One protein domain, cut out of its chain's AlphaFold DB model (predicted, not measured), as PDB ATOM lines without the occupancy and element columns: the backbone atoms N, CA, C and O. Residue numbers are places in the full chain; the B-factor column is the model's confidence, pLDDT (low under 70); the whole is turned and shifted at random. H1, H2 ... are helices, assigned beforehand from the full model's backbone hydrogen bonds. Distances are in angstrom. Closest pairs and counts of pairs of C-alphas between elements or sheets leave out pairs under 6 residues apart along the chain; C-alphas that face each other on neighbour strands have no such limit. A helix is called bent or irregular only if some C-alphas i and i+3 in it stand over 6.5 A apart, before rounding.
ATOM      1  N   PRO A  13     145.360  96.921  89.535       79.94
ATOM      2  CA  PRO A  13     145.655  97.933  90.543       79.94
ATOM      3  C   PRO A  13     146.933  97.655  91.349       79.94
ATOM      4  O   PRO A  13     147.509  98.590  91.906       79.94
ATOM      5  N   ALA A  14     147.391  96.400  91.448       81.44
ATOM      6  CA  ALA A  14     148.630  96.067  92.145       81.44
ATOM      7  C   ALA A  14     149.867  96.601  91.410       81.44
ATOM      8  O   ALA A  14     150.758  97.150  92.058       81.44
ATOM      9  N   CYS A  15     149.903  96.546  90.078       79.06
ATOM     10  CA  CYS A  15     150.973  97.166  89.293       79.06
ATOM     11  C   CYS A  15     151.032  98.684  89.501       79.06
ATOM     12  O   CYS A  15     152.116  99.239  89.683       79.06
ATOM     13  N   TRP A  16     149.878  99.351  89.549       80.31
ATOM     14  CA  TRP A  16     149.809 100.784  89.845       80.31
ATOM     15  C   TRP A  16     150.297 101.099  91.264       80.31
ATOM     16  O   TRP A  16     151.065 102.044  91.447       80.31
ATOM     17  N   ARG A  17     149.929 100.279  92.260       81.56
ATOM     18  CA  ARG A  17     150.431 100.415  93.639       81.56
ATOM     19  C   ARG A  17     151.948 100.258  93.709       81.56
ATOM     20  O   ARG A  17     152.599 101.121  94.277       81.56
ATOM     21  N   ARG A  18     152.526  99.250  93.054       82.25
ATOM     22  CA  ARG A  18     153.986  99.057  93.030       82.25
ATOM     23  C   ARG A  18     154.727 100.279  92.479       82.25
ATOM     24  O   ARG A  18     155.731 100.694  93.042       82.25
ATOM     25  N   VAL A  19     154.221 100.896  91.407       81.44
ATOM     26  CA  VAL A  19     154.810 102.131  90.853       81.44
ATOM     27  C   VAL A  19     154.683 103.304  91.820       81.44
ATOM     28  O   VAL A  19     155.614 104.099  91.946       81.44
ATOM     29  N   ARG A  20     153.549 103.414  92.518       80.38
ATOM     30  CA  ARG A  20     153.367 104.400  93.586       80.38
ATOM     31  C   ARG A  20     154.399 104.218  94.692       80.38
ATOM     32  O   ARG A  20     154.947 105.203  95.165       80.38
ATOM     33  N   ASP A  21     154.671 102.982  95.086       83.88
ATOM     34  CA  ASP A  21     155.577 102.682  96.194       83.88
ATOM     35  C   ASP A  21     157.042 103.013  95.830       83.88
ATOM     36  O   ASP A  21     157.844 103.337  96.702       83.88
ATOM     37  N   LEU A  22     157.376 103.084  94.532       84.19
ATOM     38  CA  LEU A  22     158.656 103.625  94.052       84.19
ATOM     39  C   LEU A  22     158.767 105.154  94.138       84.19
ATOM     40  O   LEU A  22     159.840 105.697  93.867       84.19
ATOM     41  N   HIS A  23     157.690 105.870  94.471       82.94
ATOM     42  CA  HIS A  23     157.640 107.330  94.431       82.94
ATOM     43  C   HIS A  23     158.842 107.982  95.125       82.94
ATOM     44  O   HIS A  23     159.470 108.873  94.551       82.94
ATOM     45  N   TRP A  24     159.198 107.515  96.324       84.81
ATOM     46  CA  TRP A  24     160.286 108.115  97.090       84.81
ATOM     47  C   TRP A  24     161.659 107.881  96.455       84.81
ATOM     48  O   TRP A  24     162.418 108.831  96.283       84.81
ATOM     49  N   ALA A  25     161.924 106.665  95.969       84.31
ATOM     50  CA  ALA A  25     163.146 106.354  95.226       84.31
ATOM     51  C   ALA A  25     163.289 107.235  93.969       84.31
ATOM     52  O   ALA A  25     164.375 107.718  93.646       84.31
ATOM     53  N   VAL A  26     162.179 107.508  93.277       85.00
ATOM     54  CA  VAL A  26     162.159 108.393  92.102       85.00
ATOM     55  C   VAL A  26     162.394 109.857  92.480       85.00
ATOM     56  O   VAL A  26     163.086 110.581  91.759       85.00
ATOM     57  N   VAL A  27     161.834 110.313  93.600       84.50
ATOM     58  CA  VAL A  27     162.058 111.667  94.124       84.50
ATOM     59  C   VAL A  27     163.506 111.863  94.551       84.50
ATOM     60  O   VAL A  27     164.073 112.908  94.242       84.50
ATOM     61  N   GLU A  28     164.119 110.877  95.198       84.25
ATOM     62  CA  GLU A  28     165.534 110.906  95.577       84.25
ATOM     63  C   GLU A  28     166.437 110.937  94.342       84.25
ATOM     64  O   GLU A  28     167.284 111.828  94.217       84.25
ATOM     65  N   ALA A  29     166.185 110.054  93.371       84.06
ATOM     66  CA  ALA A  29     166.913 110.039  92.107       84.06
ATOM     67  C   ALA A  29     166.810 111.387  91.379       84.06
ATOM     68  O   ALA A  29     167.821 111.959  90.972       84.06
ATOM     69  N   LYS A  30     165.607 111.964  91.280       80.25
ATOM     70  CA  LYS A  30     165.399 113.282  90.658       80.25
ATOM     71  C   LYS A  30     165.923 114.440  91.511       80.25
ATOM     72  O   LYS A  30     166.284 115.484  90.971       80.25
ATOM     73  N   GLY A  31     165.980 114.279  92.829       77.62
ATOM     74  CA  GLY A  31     166.540 115.251  93.766       77.62
ATOM     75  C   GLY A  31     168.033 115.490  93.548       77.62
ATOM     76  O   GLY A  31     168.501 116.605  93.784       77.62
ATOM     77  N   SER A  32     168.753 114.495  93.017       74.06
ATOM     78  CA  SER A  32     170.147 114.656  92.582       74.06
ATOM     79  C   SER A  32     170.296 115.667  91.429       74.06
ATOM     80  O   SER A  32     171.232 116.464  91.425       74.06
ATOM     81  N   GLU A  33     169.326 115.724  90.509       72.38
ATOM     82  CA  GLU A  33     169.287 116.690  89.397       72.38
ATOM     83  C   GLU A  33     168.622 118.024  89.784       72.38
ATOM     84  O   GLU A  33     168.925 119.087  89.237       72.38
ATOM     85  N   ARG A  34     167.670 117.980  90.723       77.56
ATOM     86  CA  ARG A  34     166.864 119.118  91.186       77.56
ATOM     87  C   ARG A  34     167.054 119.315  92.686       77.56
ATOM     88  O   ARG A  34     166.259 118.836  93.498       77.56
ATOM     89  N   LYS A  35     168.089 120.082  93.042       81.25
ATOM     90  CA  LYS A  35     168.411 120.427  94.436       81.25
ATOM     91  C   LYS A  35     167.167 120.911  95.193       81.25
ATOM     92  O   LYS A  35     166.472 121.818  94.741       81.25
ATOM     93  N   GLY A  36     166.915 120.309  96.353       83.19
ATOM     94  CA  GLY A  36     165.815 120.675  97.251       83.19
ATOM     95  C   GLY A  36     164.472 119.991  96.972       83.19
ATOM     96  O   GLY A  36     163.568 120.133  97.793       83.19
ATOM     97  N   LEU A  37     164.327 119.215  95.886       87.25
ATOM     98  CA  LEU A  37     163.066 118.530  95.574       87.25
ATOM     99  C   LEU A  37     162.641 117.550  96.677       87.25
ATOM    100  O   LEU A  37     161.493 117.600  97.097       87.25
ATOM    101  N   ALA A  38     163.558 116.718  97.179       87.81
ATOM    102  CA  ALA A  38     163.250 115.749  98.234       87.81
ATOM    103  C   ALA A  38     162.752 116.429  99.523       87.81
ATOM    104  O   ALA A  38     161.767 116.000 100.114       87.81
ATOM    105  N   GLY A  39     163.370 117.547  99.919       89.75
ATOM    106  CA  GLY A  39     162.920 118.321 101.081       89.75
ATOM    107  C   GLY A  39     161.548 118.966 100.873       89.75
ATOM    108  O   GLY A  39     160.718 118.961 101.779       89.75
ATOM    109  N   LEU A  40     161.279 119.494  99.673       90.44
ATOM    110  CA  LEU A  40     159.966 120.043  99.324       90.44
ATOM    111  C   LEU A  40     158.884 118.958  99.287       90.44
ATOM    112  O   LEU A  40     157.768 119.208  99.731       90.44
ATOM    113  N   GLU A  41     159.215 117.770  98.786       89.75
ATOM    114  CA  GLU A  41     158.300 116.632  98.740       89.75
ATOM    115  C   GLU A  41     157.964 116.131 100.148       89.75
ATOM    116  O   GLU A  41     156.786 116.003 100.474       89.75
ATOM    117  N   LYS A  42     158.973 115.943 101.012       89.81
ATOM    118  CA  LYS A  42     158.763 115.559 102.417       89.81
ATOM    119  C   LYS A  42     157.865 116.561 103.135       89.81
ATOM    120  O   LYS A  42     156.887 116.186 103.779       89.81
ATOM    121  N   TRP A  43     158.168 117.850 102.985       92.00
ATOM    122  CA  TRP A  43     157.364 118.903 103.591       92.00
ATOM    123  C   TRP A  43     155.904 118.851 103.126       92.00
ATOM    124  O   TRP A  43     154.994 118.998 103.938       92.00
ATOM    125  N   TYR A  44     155.671 118.633 101.831       88.31
ATOM    126  CA  TYR A  44     154.325 118.565 101.271       88.31
ATOM    127  C   TYR A  44     153.544 117.329 101.747       88.31
ATOM    128  O   TYR A  44     152.362 117.456 102.066       88.31
ATOM    129  N   GLN A  45     154.180 116.153 101.812       84.56
ATOM    130  CA  GLN A  45     153.500 114.900 102.164       84.56
ATOM    131  C   GLN A  45     153.312 114.696 103.670       84.56
ATOM    132  O   GLN A  45     152.315 114.105 104.079       84.56
ATOM    133  N   GLU A  46     154.232 115.191 104.500       85.44
ATOM    134  CA  GLU A  46     154.244 114.901 105.939       85.44
ATOM    135  C   GLU A  46     154.001 116.163 106.775       85.44
ATOM    136  O   GLU A  46     153.028 116.253 107.529       85.44
ATOM    137  N   GLU A  47     154.864 117.168 106.619       88.12
ATOM    138  CA  GLU A  47     154.913 118.322 107.525       88.12
ATOM    139  C   GLU A  47     153.694 119.237 107.369       88.12
ATOM    140  O   GLU A  47     153.097 119.651 108.364       88.12
ATOM    141  N   LEU A  48     153.285 119.543 106.135       85.50
ATOM    142  CA  LEU A  48     152.145 120.415 105.864       85.50
ATOM    143  C   LEU A  48     150.817 119.784 106.329       85.50
ATOM    144  O   LEU A  48     150.042 120.466 107.007       85.50
ATOM    145  N   PRO A  49     150.512 118.503 106.037       83.62
ATOM    146  CA  PRO A  49     149.337 117.843 106.592       83.62
ATOM    147  C   PRO A  49     149.328 117.796 108.119       83.62
ATOM    148  O   PRO A  49     148.276 118.076 108.698       83.62
ATOM    149  N   ALA A  50     150.465 117.503 108.758       79.75
ATOM    150  CA  ALA A  50     150.588 117.503 110.214       79.75
ATOM    151  C   ALA A  50     150.346 118.902 110.807       79.75
ATOM    152  O   ALA A  50     149.563 119.052 111.746       79.75
ATOM    153  N   ALA A  51     150.930 119.943 110.205       82.06
ATOM    154  CA  ALA A  51     150.715 121.329 110.610       82.06
ATOM    155  C   ALA A  51     149.242 121.744 110.478       82.06
ATOM    156  O   ALA A  51     148.695 122.370 111.383       82.06
ATOM    157  N   LEU A  52     148.575 121.367 109.382       81.00
ATOM    158  CA  LEU A  52     147.148 121.635 109.176       81.00
ATOM    159  C   LEU A  52     146.253 120.883 110.168       81.00
ATOM    160  O   LEU A  52     145.227 121.423 110.573       81.00
ATOM    161  N   ALA A  53     146.622 119.658 110.553       78.44
ATOM    162  CA  ALA A  53     145.878 118.867 111.531       78.44
ATOM    163  C   ALA A  53     145.970 119.454 112.949       78.44
ATOM    164  O   ALA A  53     145.001 119.385 113.698       78.44
ATOM    165  N   GLY A  54     147.105 120.068 113.299       78.94
ATOM    166  CA  GLY A  54     147.299 120.740 114.587       78.94
ATOM    167  C   GLY A  54     146.623 122.113 114.712       78.94
ATOM    168  O   GLY A  54     146.595 122.678 115.804       78.94
ATOM    169  N   ARG A  55     146.085 122.685 113.626       84.25
ATOM    170  CA  ARG A  55     145.446 124.014 113.647       84.25
ATOM    171  C   ARG A  55     143.995 123.937 114.110       84.25
ATOM    172  O   ARG A  55     143.225 123.115 113.625       84.25
ATOM    173  N   LYS A  56     143.599 124.892 114.963       81.62
ATOM    174  CA  LYS A  56     142.200 125.077 115.393       81.62
ATOM    175  C   LYS A  56     141.267 125.347 114.207       81.62
ATOM    176  O   LYS A  56     140.189 124.772 114.130       81.62
ATOM    177  N   GLU A  57     141.699 126.197 113.279       79.50
ATOM    178  CA  GLU A  57     141.016 126.442 112.008       79.50
ATOM    179  C   GLU A  57     141.943 126.069 110.856       79.50
ATOM    180  O   GLU A  57     143.080 126.540 110.790       79.50
ATOM    181  N   LYS A  58     141.467 125.242 109.923       84.00
ATOM    182  CA  LYS A  58     142.249 124.843 108.747       84.00
ATOM    183  C   LYS A  58     142.353 126.031 107.791       84.00
ATOM    184  O   LYS A  58     141.344 126.537 107.316       84.00
ATOM    185  N   HIS A  59     143.574 126.482 107.538       86.62
ATOM    186  CA  HIS A  59     143.927 127.540 106.588       86.62
ATOM    187  C   HIS A  59     145.407 127.393 106.233       86.62
ATOM    188  O   HIS A  59     146.133 126.703 106.951       86.62
ATOM    189  N   LEU A  60     145.861 128.035 105.159       88.69
ATOM    190  CA  LEU A  60     147.282 128.137 104.818       88.69
ATOM    191  C   LEU A  60     147.794 129.546 105.118       88.69
ATOM    192  O   LEU A  60     147.036 130.511 105.081       88.69
ATOM    193  N   THR A  61     149.093 129.656 105.368       92.88
ATOM    194  CA  THR A  61     149.812 130.934 105.442       92.88
ATOM    195  C   THR A  61     150.351 131.335 104.068       92.88
ATOM    196  O   THR A  61     150.485 130.497 103.169       92.88
ATOM    197  N   GLN A  62     150.723 132.607 103.894       93.62
ATOM    198  CA  GLN A  62     151.322 133.078 102.640       93.62
ATOM    199  C   GLN A  62     152.596 132.294 102.300       93.62
ATOM    200  O   GLN A  62     152.752 131.837 101.166       93.62
ATOM    201  N   GLY A  63     153.456 132.055 103.296       92.00
ATOM    202  CA  GLY A  63     154.697 131.304 103.114       92.00
ATOM    203  C   GLY A  63     154.455 129.862 102.659       92.00
ATOM    204  O   GLY A  63     155.154 129.367 101.776       92.00
ATOM    205  N   GLU A  64     153.426 129.201 103.193       92.38
ATOM    206  CA  GLU A  64     153.050 127.845 102.775       92.38
ATOM    207  C   GLU A  64     152.529 127.807 101.342       92.38
ATOM    208  O   GLU A  64     152.908 126.921 100.584       92.38
ATOM    209  N   VAL A  65     151.721 128.783 100.929       91.44
ATOM    210  CA  VAL A  65     151.233 128.867  99.545       91.44
ATOM    211  C   VAL A  65     152.378 129.138  98.560       91.44
ATOM    212  O   VAL A  65     152.443 128.532  97.487       91.44
ATOM    213  N   VAL A  66     153.333 129.994  98.930       93.12
ATOM    214  CA  VAL A  66     154.551 130.239  98.140       93.12
ATOM    215  C   VAL A  66     155.403 128.969  98.039       93.12
ATOM    216  O   VAL A  66     155.887 128.637  96.952       93.12
ATOM    217  N   LYS A  67     155.561 128.227  99.142       93.06
ATOM    218  CA  LYS A  67     156.315 126.966  99.183       93.06
ATOM    219  C   LYS A  67     155.612 125.843  98.407       93.06
ATOM    220  O   LYS A  67     156.284 125.095  97.701       93.06
ATOM    221  N   LEU A  68     154.276 125.782  98.426       90.06
ATOM    222  CA  LEU A  68     153.471 124.888  97.578       90.06
ATOM    223  C   LEU A  68     153.725 125.146  96.090       90.06
ATOM    224  O   LEU A  68     153.944 124.210  95.319       90.06
ATOM    225  N   MET A  69     153.745 126.417  95.677       90.12
ATOM    226  CA  MET A  69     154.072 126.774  94.294       90.12
ATOM    227  C   MET A  69     155.505 126.371  93.936       90.12
ATOM    228  O   MET A  69     155.733 125.809  92.863       90.12
ATOM    229  N   GLN A  70     156.458 126.589  94.845       90.31
ATOM    230  CA  GLN A  70     157.848 126.192  94.635       90.31
ATOM    231  C   GLN A  70     157.958 124.679  94.427       90.31
ATOM    232  O   GLN A  70     158.573 124.238  93.454       90.31
ATOM    233  N   TRP A  71     157.324 123.886  95.295       88.88
ATOM    234  CA  TRP A  71     157.243 122.429  95.176       88.88
ATOM    235  C   TRP A  71     156.689 122.013  93.807       88.88
ATOM    236  O   TRP A  71     157.355 121.292  93.055       88.88
ATOM    237  N   LYS A  72     155.537 122.566  93.412       85.44
ATOM    238  CA  LYS A  72     154.891 122.262  92.130       85.44
ATOM    239  C   LYS A  72     155.777 122.595  90.924       85.44
ATOM    240  O   LYS A  72     155.916 121.785  90.003       85.44
ATOM    241  N   LEU A  73     156.415 123.767  90.920       85.81
ATOM    242  CA  LEU A  73     157.297 124.195  89.828       85.81
ATOM    243  C   LEU A  73     158.611 123.410  89.771       85.81
ATOM    244  O   LEU A  73     159.191 123.302  88.691       85.81
ATOM    245  N   THR A  74     159.066 122.853  90.896       85.50
ATOM    246  CA  THR A  74     160.291 122.039  90.970       85.50
ATOM    247  C   THR A  74     160.071 120.645  90.380       85.50
ATOM    248  O   THR A  74     160.970 120.081  89.755       85.50
ATOM    249  N   ARG A  75     158.855 120.095  90.504       78.25
ATOM    250  CA  ARG A  75     158.494 118.794  89.917       78.25
ATOM    251  C   ARG A  75     158.317 118.834  88.401       78.25
ATOM    252  O   ARG A  75     158.574 117.823  87.729       78.25
ATOM    253  N   GLY A  76     157.875 119.978  87.883       76.38
ATOM    254  CA  GLY A  76     157.530 120.193  86.480       76.38
ATOM    255  C   GLY A  76     158.432 121.196  85.757       76.38
ATOM    256  O   GLY A  76     159.632 121.304  86.006       76.38
ATOM    257  N   LYS A  77     157.841 121.928  84.805       76.50
ATOM    258  CA  LYS A  77     158.521 123.019  84.096       76.50
ATOM    259  C   LYS A  77     158.559 124.253  84.995       76.50
ATOM    260  O   LYS A  77     157.509 124.819  85.299       76.50
ATOM    261  N   PHE A  78     159.761 124.694  85.352       78.88
ATOM    262  CA  PHE A  78     159.951 125.893  86.160       78.88
ATOM    263  C   PHE A  78     159.438 127.146  85.426       78.88
ATOM    264  O   PHE A  78     159.801 127.397  84.274       78.88
ATOM    265  N   ARG A  79     158.568 127.922  86.087       82.00
ATOM    266  CA  ARG A  79     157.957 129.158  85.563       82.00
ATOM    267  C   ARG A  79     158.106 130.280  86.604       82.00
ATOM    268  O   ARG A  79     157.201 130.460  87.420       82.00
ATOM    269  N   PRO A  80     159.205 131.058  86.591       85.94
ATOM    270  CA  PRO A  80     159.533 132.005  87.666       85.94
ATOM    271  C   PRO A  80     158.460 133.079  87.888       85.94
ATOM    272  O   PRO A  80     158.226 133.500  89.019       85.94
ATOM    273  N   ARG A  81     157.739 133.475  86.830       90.56
ATOM    274  CA  ARG A  81     156.648 134.452  86.926       90.56
ATOM    275  C   ARG A  81     155.518 134.002  87.856       90.56
ATOM    276  O   ARG A  81     154.941 134.841  88.539       90.56
ATOM    277  N   LEU A  82     155.216 132.702  87.906       88.06
ATOM    278  CA  LEU A  82     154.185 132.171  88.802       88.06
ATOM    279  C   LEU A  82     154.630 132.243  90.266       88.06
ATOM    280  O   LEU A  82     153.830 132.626  91.113       88.06
ATOM    281  N   GLN A  83     155.908 131.964  90.545       91.12
ATOM    282  CA  GLN A  83     156.484 132.080  91.889       91.12
ATOM    283  C   GLN A  83     156.452 133.527  92.402       91.12
ATOM    284  O   GLN A  83     156.102 133.782  93.550       91.12
ATOM    285  N   GLN A  84     156.784 134.487  91.537       91.75
ATOM    286  CA  GLN A  84     156.691 135.907  91.877       91.75
ATOM    287  C   GLN A  84     155.242 136.317  92.132       91.75
ATOM    288  O   GLN A  84     154.950 136.978  93.120       91.75
ATOM    289  N   LEU A  85     154.326 135.908  91.252       92.00
ATOM    290  CA  LEU A  85     152.929 136.310  91.325       92.00
ATOM    291  C   LEU A  85     152.237 135.752  92.578       92.00
ATOM    292  O   LEU A  85     151.524 136.500  93.245       92.00
ATOM    293  N   VAL A  86     152.494 134.491  92.944       92.62
ATOM    294  CA  VAL A  86     151.925 133.903  94.167       92.62
ATOM    295  C   VAL A  86     152.415 134.621  95.430       92.62
ATOM    296  O   VAL A  86     151.634 134.816  96.359       92.62
ATOM    297  N   ALA A  87     153.666 135.097  95.438       93.38
ATOM    298  CA  ALA A  87     154.234 135.841  96.558       93.38
ATOM    299  C   ALA A  87     153.577 137.218  96.768       93.38
ATOM    300  O   ALA A  87     153.659 137.767  97.862       93.38
ATOM    301  N   THR A  88     152.880 137.759  95.758       96.31
ATOM    302  CA  THR A  88     152.150 139.037  95.869       96.31
ATOM    303  C   THR A  88     150.774 138.929  96.533       96.31
ATOM    304  O   THR A  88     150.088 139.943  96.669       96.31
ATOM    305  N   ASN A  89     150.328 137.725  96.904       94.19
ATOM    306  CA  ASN A  89     149.130 137.576  97.727       94.19
ATOM    307  C   ASN A  89     149.447 138.006  99.168       94.19
ATOM    308  O   ASN A  89     150.487 137.627  99.704       94.19
ATOM    309  N   SER A  90     148.559 138.776  99.802       95.56
ATOM    310  CA  SER A  90     148.722 139.145 101.212       95.56
ATOM    311  C   SER A  90     148.398 137.963 102.131       95.56
ATOM    312  O   SER A  90     147.576 137.116 101.778       95.56
ATOM    313  N   GLN A  91     149.006 137.938 103.323       95.12
ATOM    314  CA  GLN A  91     148.708 136.945 104.366       95.12
ATOM    315  C   GLN A  91     147.199 136.857 104.629       95.12
ATOM    316  O   GLN A  91     146.625 135.778 104.549       95.12
ATOM    317  N   GLU A  92     146.543 138.001 104.824       94.38
ATOM    318  CA  GLU A  92     145.103 138.086 105.077       94.38
ATOM    319  C   GLU A  92     144.261 137.464 103.950       94.38
ATOM    320  O   GLU A  92     143.346 136.681 104.211       94.38
ATOM    321  N   THR A  93     144.585 137.763 102.686       92.38
ATOM    322  CA  THR A  93     143.847 137.211 101.538       92.38
ATOM    323  C   THR A  93     144.011 135.696 101.469       92.38
ATOM    324  O   THR A  93     143.036 134.981 101.239       92.38
ATOM    325  N   VAL A  94     145.232 135.200 101.693       92.25
ATOM    326  CA  VAL A  94     145.534 133.764 101.680       92.25
ATOM    327  C   VAL A  94     144.769 133.039 102.779       92.25
ATOM    328  O   VAL A  94     144.087 132.052 102.494       92.25
ATOM    329  N   GLU A  95     144.832 133.527 104.015       92.06
ATOM    330  CA  GLU A  95     144.136 132.904 105.138       92.06
ATOM    331  C   GLU A  95     142.622 132.901 104.924       92.06
ATOM    332  O   GLU A  95     141.987 131.863 105.098       92.06
ATOM    333  N   ARG A  96     142.047 134.026 104.479       93.06
ATOM    334  CA  ARG A  96     140.609 134.154 104.210       93.06
ATOM    335  C   ARG A  96     140.136 133.164 103.144       93.06
ATOM    336  O   ARG A  96     139.204 132.402 103.400       93.06
ATOM    337  N   CYS A  97     140.765 133.164 101.966       88.44
ATOM    338  CA  CYS A  97     140.358 132.295 100.857       88.44
ATOM    339  C   CYS A  97     140.558 130.815 101.200       88.44
ATOM    340  O   CYS A  97     139.679 129.997 100.947       88.44
ATOM    341  N   THR A  98     141.684 130.454 101.823       89.94
ATOM    342  CA  THR A  98     141.967 129.048 102.156       89.94
ATOM    343  C   THR A  98     141.071 128.533 103.275       89.94
ATOM    344  O   THR A  98     140.562 127.422 103.170       89.94
ATOM    345  N   ARG A  99     140.792 129.346 104.301       89.50
ATOM    346  CA  ARG A  99     139.835 129.004 105.363       89.50
ATOM    347  C   ARG A  99     138.441 128.758 104.806       89.50
ATOM    348  O   ARG A  99     137.828 127.745 105.128       89.50
ATOM    349  N   LYS A 100     137.962 129.655 103.940       86.00
ATOM    350  CA  LYS A 100     136.661 129.498 103.287       86.00
ATOM    351  C   LYS A 100     136.632 128.257 102.394       86.00
ATOM    352  O   LYS A 100     135.685 127.488 102.477       86.00
ATOM    353  N   ALA A 101     137.690 127.994 101.628       83.88
ATOM    354  CA  ALA A 101     137.798 126.775 100.830       83.88
ATOM    355  C   ALA A 101     137.716 125.497 101.685       83.88
ATOM    356  O   ALA A 101     137.006 124.567 101.318       83.88
ATOM    357  N   PHE A 102     138.359 125.464 102.860       82.44
ATOM    358  CA  PHE A 102     138.240 124.328 103.783       82.44
ATOM    359  C   PHE A 102     136.824 124.141 104.348       82.44
ATOM    360  O   PHE A 102     136.446 123.006 104.628       82.44
ATOM    361  N   GLN A 103     136.051 125.218 104.523       83.81
ATOM    362  CA  GLN A 103     134.654 125.159 104.979       83.81
ATOM    363  C   GLN A 103     133.683 124.703 103.885       83.81
ATOM    364  O   GLN A 103     132.614 124.197 104.205       83.81
ATOM    365  N   LEU A 104     134.045 124.889 102.612       79.12
ATOM    366  CA  LEU A 104     133.238 124.452 101.472       79.12
ATOM    367  C   LEU A 104     133.333 122.940 101.234       79.12
ATOM    368  O   LEU A 104     132.477 122.381 100.561       79.12
ATOM    369  N   LEU A 105     134.328 122.255 101.808       77.88
ATOM    370  CA  LEU A 105     134.419 120.797 101.722       77.88
ATOM    371  C   LEU A 105     133.192 120.131 102.379       77.88
ATOM    372  O   LEU A 105     132.787 120.549 103.466       77.88
ATOM    373  N   PRO A 106     132.615 119.078 101.768       81.94
ATOM    374  CA  PRO A 106     133.171 118.262 100.681       81.94
ATOM    375  C   PRO A 106     132.921 118.778  99.247       81.94
ATOM    376  O   PRO A 106     133.260 118.074  98.300       81.94
ATOM    377  N   ASP A 107     132.368 119.979  99.043       77.19
ATOM    378  CA  ASP A 107     132.224 120.577  97.705       77.19
ATOM    379  C   ASP A 107     133.584 121.064  97.169       77.19
ATOM    380  O   ASP A 107     134.002 122.216  97.334       77.19
ATOM    381  N   VAL A 108     134.298 120.142  96.521       78.94
ATOM    382  CA  VAL A 108     135.624 120.379  95.932       78.94
ATOM    383  C   VAL A 108     135.567 121.431  94.822       78.94
ATOM    384  O   VAL A 108     136.495 122.229  94.693       78.94
ATOM    385  N   ALA A 109     134.485 121.488  94.039       78.81
ATOM    386  CA  ALA A 109     134.355 122.464  92.961       78.81
ATOM    387  C   ALA A 109     134.267 123.887  93.527       78.81
ATOM    388  O   ALA A 109     135.030 124.762  93.109       78.81
ATOM    389  N   ALA A 110     133.421 124.100  94.538       76.88
ATOM    390  CA  ALA A 110     133.321 125.381  95.229       76.88
ATOM    391  C   ALA A 110     134.632 125.756  95.944       76.88
ATOM    392  O   ALA A 110     135.068 126.908  95.865       76.88
ATOM    393  N   ALA A 111     135.302 124.793  96.587       77.50
ATOM    394  CA  ALA A 111     136.602 125.011  97.220       77.50
ATOM    395  C   ALA A 111     137.679 125.437  96.201       77.50
ATOM    396  O   ALA A 111     138.425 126.387  96.447       77.50
ATOM    397  N   ILE A 112     137.729 124.794  95.029       79.56
ATOM    398  CA  ILE A 112     138.638 125.155  93.933       79.56
ATOM    399  C   ILE A 112     138.334 126.558  93.402       79.56
ATOM    400  O   ILE A 112     139.266 127.335  93.167       79.56
ATOM    401  N   THR A 113     137.057 126.898  93.217       85.44
ATOM    402  CA  THR A 113     136.646 128.240  92.788       85.44
ATOM    403  C   THR A 113     137.089 129.299  93.794       85.44
ATOM    404  O   THR A 113     137.617 130.336  93.391       85.44
ATOM    405  N   GLU A 114     136.950 129.037  95.095       87.94
ATOM    406  CA  GLU A 114     137.402 129.955  96.143       87.94
ATOM    407  C   GLU A 114     138.930 130.121  96.144       87.94
ATOM    408  O   GLU A 114     139.428 131.247  96.145       87.94
ATOM    409  N   LEU A 115     139.691 129.024  96.066       87.12
ATOM    410  CA  LEU A 115     141.159 129.068  95.999       87.12
ATOM    411  C   LEU A 115     141.677 129.765  94.736       87.12
ATOM    412  O   LEU A 115     142.724 130.412  94.779       87.12
ATOM    413  N   SER A 116     140.943 129.671  93.625       90.19
ATOM    414  CA  SER A 116     141.315 130.289  92.346       90.19
ATOM    415  C   SER A 116     141.208 131.821  92.346       90.19
ATOM    416  O   SER A 116     141.637 132.465  91.391       90.19
ATOM    417  N   GLN A 117     140.682 132.429  93.416       89.56
ATOM    418  CA  GLN A 117     140.751 133.881  93.625       89.56
ATOM    419  C   GLN A 117     142.175 134.356  93.957       89.56
ATOM    420  O   GLN A 117     142.493 135.536  93.788       89.56
ATOM    421  N   LEU A 118     143.047 133.458  94.430       90.19
ATOM    422  CA  LEU A 118     144.438 133.775  94.735       90.19
ATOM    423  C   LEU A 118     145.265 133.896  93.452       90.19
ATOM    424  O   LEU A 118     145.183 133.085  92.527       90.19
ATOM    425  N   LYS A 119     146.145 134.896  93.409       89.44
ATOM    426  CA  LYS A 119     147.005 135.129  92.247       89.44
ATOM    427  C   LYS A 119     147.923 133.927  92.018       89.44
ATOM    428  O   LYS A 119     148.548 133.439  92.959       89.44
ATOM    429  N   ALA A 120     148.046 133.508  90.756       87.12
ATOM    430  CA  ALA A 120     148.799 132.329  90.304       87.12
ATOM    431  C   ALA A 120     148.266 130.964  90.779       87.12
ATOM    432  O   ALA A 120     148.886 129.940  90.480       87.12
ATOM    433  N   ILE A 121     147.118 130.920  91.458       86.12
ATOM    434  CA  ILE A 121     146.430 129.677  91.802       86.12
ATOM    435  C   ILE A 121     145.263 129.523  90.832       86.12
ATOM    436  O   ILE A 121     144.340 130.322  90.823       86.12
ATOM    437  N   GLY A 122     145.343 128.519  89.964       80.06
ATOM    438  CA  GLY A 122     144.225 128.107  89.114       80.06
ATOM    439  C   GLY A 122     143.714 126.725  89.519       80.06
ATOM    440  O   GLY A 122     144.308 126.109  90.412       80.06
ATOM    441  N   PRO A 123     142.710 126.178  88.812       74.56
ATOM    442  CA  PRO A 123     142.106 124.888  89.145       74.56
ATOM    443  C   PRO A 123     143.128 123.764  89.320       74.56
ATOM    444  O   PRO A 123     143.108 123.060  90.321       74.56
ATOM    445  N   ALA A 124     144.123 123.692  88.430       69.19
ATOM    446  CA  ALA A 124     145.190 122.694  88.505       69.19
ATOM    447  C   ALA A 124     146.076 122.804  89.762       69.19
ATOM    448  O   ALA A 124     146.791 121.866  90.095       69.19
ATOM    449  N   THR A 125     146.170 123.976  90.398       68.69
ATOM    450  CA  THR A 125     146.939 124.183  91.643       68.69
ATOM    451  C   THR A 125     146.049 124.063  92.875       68.69
ATOM    452  O   THR A 125     146.548 123.703  93.932       68.69
ATOM    453  N   ALA A 126     144.756 124.343  92.734       63.75
ATOM    454  CA  ALA A 126     143.782 124.264  93.811       63.75
ATOM    455  C   ALA A 126     143.312 122.826  94.113       63.75
ATOM    456  O   ALA A 126     142.948 122.551  95.248       63.75
ATOM    457  N   SER A 127     143.339 121.915  93.134       63.41
ATOM    458  CA  SER A 127     142.828 120.536  93.245       63.41
ATOM    459  C   SER A 127     143.777 119.557  93.964       63.41
ATOM    460  O   SER A 127     144.139 118.514  93.422       63.41
ATOM    461  N   VAL A 128     144.255 119.909  95.157       57.31
ATOM    462  CA  VAL A 128     145.175 119.076  95.946       57.31
ATOM    463  C   VAL A 128     144.403 118.343  97.050       57.31
ATOM    464  O   VAL A 128     144.113 118.923  98.095       57.31
ATOM    465  N   ASP A 129     144.087 117.065  96.824       53.22
ATOM    466  CA  ASP A 129     143.154 116.299  97.667       53.22
ATOM    467  C   ASP A 129     143.821 115.239  98.564       53.22
ATOM    468  O   ASP A 129     144.882 114.695  98.251       53.22
ATOM    469  N   LYS A 130     143.163 114.928  99.696       46.75
ATOM    470  CA  LYS A 130     143.638 114.047 100.788       46.75
ATOM    471  C   LYS A 130     142.791 112.772 100.975       46.75
ATOM    472  O   LYS A 130     142.446 112.428 102.105       46.75
ATOM    473  N   GLU A 131     142.432 112.073  99.903       41.16
ATOM    474  CA  GLU A 131     141.637 110.834 100.001       41.16
ATOM    475  C   GLU A 131     142.469 109.542  99.942       41.16
ATOM    476  O   GLU A 131     143.575 109.510  99.398       41.16
ATOM    477  N   LYS A 132     141.921 108.479 100.556       41.91
ATOM    478  CA  LYS A 132     142.532 107.144 100.730       41.91
ATOM    479  C   LYS A 132     142.307 106.186  99.547       41.91
ATOM    480  O   LYS A 132     142.925 105.124  99.534       41.91
ATOM    481  N   ASP A 133     141.498 106.576  98.565       53.88
ATOM    482  CA  ASP A 133     141.299 105.857  97.299       53.88
ATOM    483  C   ASP A 133     142.209 106.402  96.190       53.88
ATOM    484  O   ASP A 133     142.903 107.396  96.398       53.88
ATOM    485  N   TRP A 134     142.215 105.762  95.012       52.66
ATOM    486  CA  TRP A 134     142.943 106.230  93.825       52.66
ATOM    487  C   TRP A 134     142.416 107.595  93.355       52.66
ATOM    488  O   TRP A 134     141.565 107.685  92.473       52.66
ATOM    489  N   THR A 135     142.932 108.672  93.945       60.81
ATOM    490  CA  THR A 135     142.572 110.040  93.565       60.81
ATOM    491  C   THR A 135     143.255 110.448  92.256       60.81
ATOM    492  O   THR A 135     144.321 109.915  91.923       60.81
ATOM    493  N   PRO A 136     142.730 111.453  91.529       57.97
ATOM    494  CA  PRO A 136     143.422 112.035  90.379       57.97
ATOM    495  C   PRO A 136     144.867 112.446  90.695       57.97
ATOM    496  O   PRO A 136     145.754 112.245  89.870       57.97
ATOM    497  N   HIS A 137     145.123 112.935  91.914       63.06
ATOM    498  CA  HIS A 137     146.473 113.239  92.383       63.06
ATOM    499  C   HIS A 137     147.330 111.978  92.545       63.06
ATOM    500  O   HIS A 137     148.459 111.956  92.071       63.06
ATOM    501  N   GLN A 138     146.824 110.907  93.163       63.00
ATOM    502  CA  GLN A 138     147.576 109.651  93.293       63.00
ATOM    503  C   GLN A 138     147.895 109.024  91.930       63.00
ATOM    504  O   GLN A 138     148.998 108.513  91.725       63.00
ATOM    505  N   VAL A 139     146.960 109.111  90.982       66.25
ATOM    506  CA  VAL A 139     147.196 108.723  89.589       66.25
ATOM    507  C   VAL A 139     148.282 109.614  88.983       66.25
ATOM    508  O   VAL A 139     149.268 109.089  88.478       66.25
ATOM    509  N   GLU A 140     148.189 110.942  89.111       72.31
ATOM    510  CA  GLU A 140     149.221 111.885  88.652       72.31
ATOM    511  C   GLU A 140     150.601 111.562  89.249       72.31
ATOM    512  O   GLU A 140     151.599 111.547  88.525       72.31
ATOM    513  N   MET A 141     150.669 111.244  90.545       73.81
ATOM    514  CA  MET A 141     151.893 110.840  91.235       73.81
ATOM    515  C   MET A 141     152.502 109.582  90.627       73.81
ATOM    516  O   MET A 141     153.702 109.567  90.356       73.81
ATOM    517  N   CYS A 142     151.689 108.556  90.375       75.12
ATOM    518  CA  CYS A 142     152.140 107.305  89.767       75.12
ATOM    519  C   CYS A 142     152.599 107.507  88.328       75.12
ATOM    520  O   CYS A 142     153.650 107.005  87.937       75.12
ATOM    521  N   LEU A 143     151.850 108.285  87.547       77.88
ATOM    522  CA  LEU A 143     152.201 108.596  86.166       77.88
ATOM    523  C   LEU A 143     153.495 109.408  86.088       77.88
ATOM    524  O   LEU A 143     154.360 109.118  85.260       77.88
ATOM    525  N   TRP A 144     153.661 110.397  86.967       81.50
ATOM    526  CA  TRP A 144     154.892 111.172  87.058       81.50
ATOM    527  C   TRP A 144     156.061 110.304  87.523       81.50
ATOM    528  O   TRP A 144     157.124 110.363  86.908       81.50
ATOM    529  N   ALA A 145     155.871 109.467  88.549       76.94
ATOM    530  CA  ALA A 145     156.900 108.556  89.043       76.94
ATOM    531  C   ALA A 145     157.345 107.590  87.940       76.94
ATOM    532  O   ALA A 145     158.535 107.490  87.665       76.94
ATOM    533  N   TRP A 146     156.402 106.981  87.219       76.38
ATOM    534  CA  TRP A 146     156.665 106.127  86.060       76.38
ATOM    535  C   TRP A 146     157.417 106.856  84.942       76.38
ATOM    536  O   TRP A 146     158.403 106.350  84.406       76.38
ATOM    537  N   ALA A 147     156.970 108.058  84.568       79.50
ATOM    538  CA  ALA A 147     157.586 108.839  83.497       79.50
ATOM    539  C   ALA A 147     159.003 109.315  83.849       79.50
ATOM    540  O   ALA A 147     159.866 109.394  82.973       79.50
ATOM    541  N   VAL A 148     159.254 109.644  85.118       78.31
ATOM    542  CA  VAL A 148     160.581 110.027  85.611       78.31
ATOM    543  C   VAL A 148     161.475 108.796  85.757       78.31
ATOM    544  O   VAL A 148     162.605 108.827  85.278       78.31
ATOM    545  N   ALA A 149     160.972 107.703  86.335       76.44
ATOM    546  CA  ALA A 149     161.706 106.448  86.488       76.44
ATOM    547  C   ALA A 149     162.162 105.880  85.138       76.44
ATOM    548  O   ALA A 149     163.295 105.436  85.024       76.44
ATOM    549  N   GLN A 150     161.346 105.977  84.083       79.25
ATOM    550  CA  GLN A 150     161.763 105.569  82.733       79.25
ATOM    551  C   GLN A 150     162.999 106.325  82.233       79.25
ATOM    552  O   GLN A 150     163.804 105.759  81.502       79.25
ATOM    553  N   LYS A 151     163.140 107.602  82.606       78.06
ATOM    554  CA  LYS A 151     164.244 108.458  82.157       78.06
ATOM    555  C   LYS A 151     165.482 108.322  83.032       78.06
ATOM    556  O   LYS A 151     166.586 108.327  82.506       78.06
ATOM    557  N   LEU A 152     165.289 108.249  84.348       77.81
ATOM    558  CA  LEU A 152     166.375 108.351  85.325       77.81
ATOM    559  C   LEU A 152     166.776 107.002  85.929       77.81
ATOM    560  O   LEU A 152     167.902 106.849  86.392       77.81
ATOM    561  N   CYS A 153     165.865 106.028  85.965       72.88
ATOM    562  CA  CYS A 153     166.032 104.775  86.705       72.88
ATOM    563  C   CYS A 153     165.392 103.572  85.971       72.88
ATOM    564  O   CYS A 153     164.549 102.883  86.551       72.88
ATOM    565  N   PRO A 154     165.753 103.276  84.706       74.38
ATOM    566  CA  PRO A 154     165.080 102.236  83.920       74.38
ATOM    567  C   PRO A 154     165.204 100.830  84.532       74.38
ATOM    568  O   PRO A 154     164.286 100.024  84.392       74.38
ATOM    569  N   ALA A 155     166.289 100.548  85.263       74.31
ATOM    570  CA  ALA A 155     166.480  99.280  85.972       74.31
ATOM    571  C   ALA A 155     165.438  99.059  87.088       74.31
ATOM    572  O   ALA A 155     164.947  97.948  87.256       74.31
ATOM    573  N   LEU A 156     165.024 100.130  87.781       66.88
ATOM    574  CA  LEU A 156     164.010 100.098  88.844       66.88
ATOM    575  C   LEU A 156     162.637  99.637  88.310       66.88
ATOM    576  O   LEU A 156     161.856  99.015  89.024       66.88
ATOM    577  N   LEU A 157     162.348  99.924  87.035       65.75
ATOM    578  CA  LEU A 157     161.105  99.532  86.366       65.75
ATOM    579  C   LEU A 157     161.141  98.109  85.797       65.75
ATOM    580  O   LEU A 157     160.091  97.480  85.661       65.75
ATOM    581  N   GLN A 158     162.325  97.590  85.462       64.81
ATOM    582  CA  GLN A 158     162.474  96.225  84.943       64.81
ATOM    583  C   GLN A 158     162.113  95.181  86.006       64.81
ATOM    584  O   GLN A 158     161.402  94.230  85.687       64.81
TER     585      GLN A 158
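AT A GLANCE: This is residues 13 to 158 of the 180 residues of the protein "Collagen alpha-1(I) chain-like" of Alligator mississippiensis (UniProt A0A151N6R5). Two lobes of helices are joined by H3, which touches H2 in one lobe and H4 in the other. In the first lobe H1 and H2 cross H9, and H10 packs near its last residues; in the second, H4 and H5 lie side by side, and the hairpin of H6 and H7 makes a corner with H4, with H8 packed on H7. The printed part has 146 residues with ten named helices, H1 to H10 in order along it, and no named strand: all helix, mostly crossed in packing. It is compact, with a radius of gyration of the C-alphas of 16.1 A, and only just elongated, spanning 49 by 32 by 26 A.

HOW THE PARTS SIT: H1, residues 13 to 21, touches H9, residues 136 to 152, at a steep tilt of 66 degrees; their closest C-alphas, Arg 20 and Cys 142, are 5.0 A apart. H2, residues 23 to 33, touches H9 at a steep tilt of 50 degrees, closest at C-alphas 23 and 145, 5.6 A. H3, residues 37 to 53, touches H2 with residues 37 to 41 alone, closest at C-alphas 31 and 37, 5.1 A. H3 and H4, residues 62 to 75, form a helical hairpin at 37 degrees, only just a steep tilt, with closest C-alphas 40 and 71 at 5.5 A. H5, residues 80 to 87, forms a hairpin with H4 at a shallow tilt of 21 degrees, closest at C-alphas 66 and 87, 5.8 A. H6, residues 91 to 104, touches H4 about perpendicular, at 76 degrees, with residues 91 to 95 alone; C-alphas 62 and 91 are closest, 5.0 A. H7, residues 108 to 115, forms a hairpin with H6 at 11 degrees, a shallow tilt, closest at C-alphas 101 and 111, 4.2 A. H8, residues 123 to 126, touches H7, closest at C-alphas 112 and 126, 5.2 A. H10, residues 154 to 158, touches H9, closest at C-alphas 149 and 157, 6.9 A. H4 and H9 are apart. Every O i to N i+4 pair is within hydrogen-bond range in H1, H4, H5, H6, H7 and H10, against 6 of 7 in H2, 11 of 13 in H3 and 12 of 13 in H9; H8 is too short for such a pair.

IN THESE COORDINATES: H1 begins at C-alpha 13, (145.655, 97.933, 90.543). From first to last C-alpha H3 measures 23.5 A, H9 23.8 A, H4 20.4 A and H6 20.1 A. H3 has a kink of 29 degrees near residue 45 and is only just irregular, with C-alphas 45 and 48 6.8 A apart. H10 ends at C-alpha 158, (162.474, 96.225, 84.943).

THE WHOLE: The C-alphas farthest apart, of Glu 92 and Gln 158, are 49.6 A apart. The printed part has no cut and no long link. The mean pLDDT of the printed part is 81.0, and residues 124 to 139 and 156 to 158 are under 70.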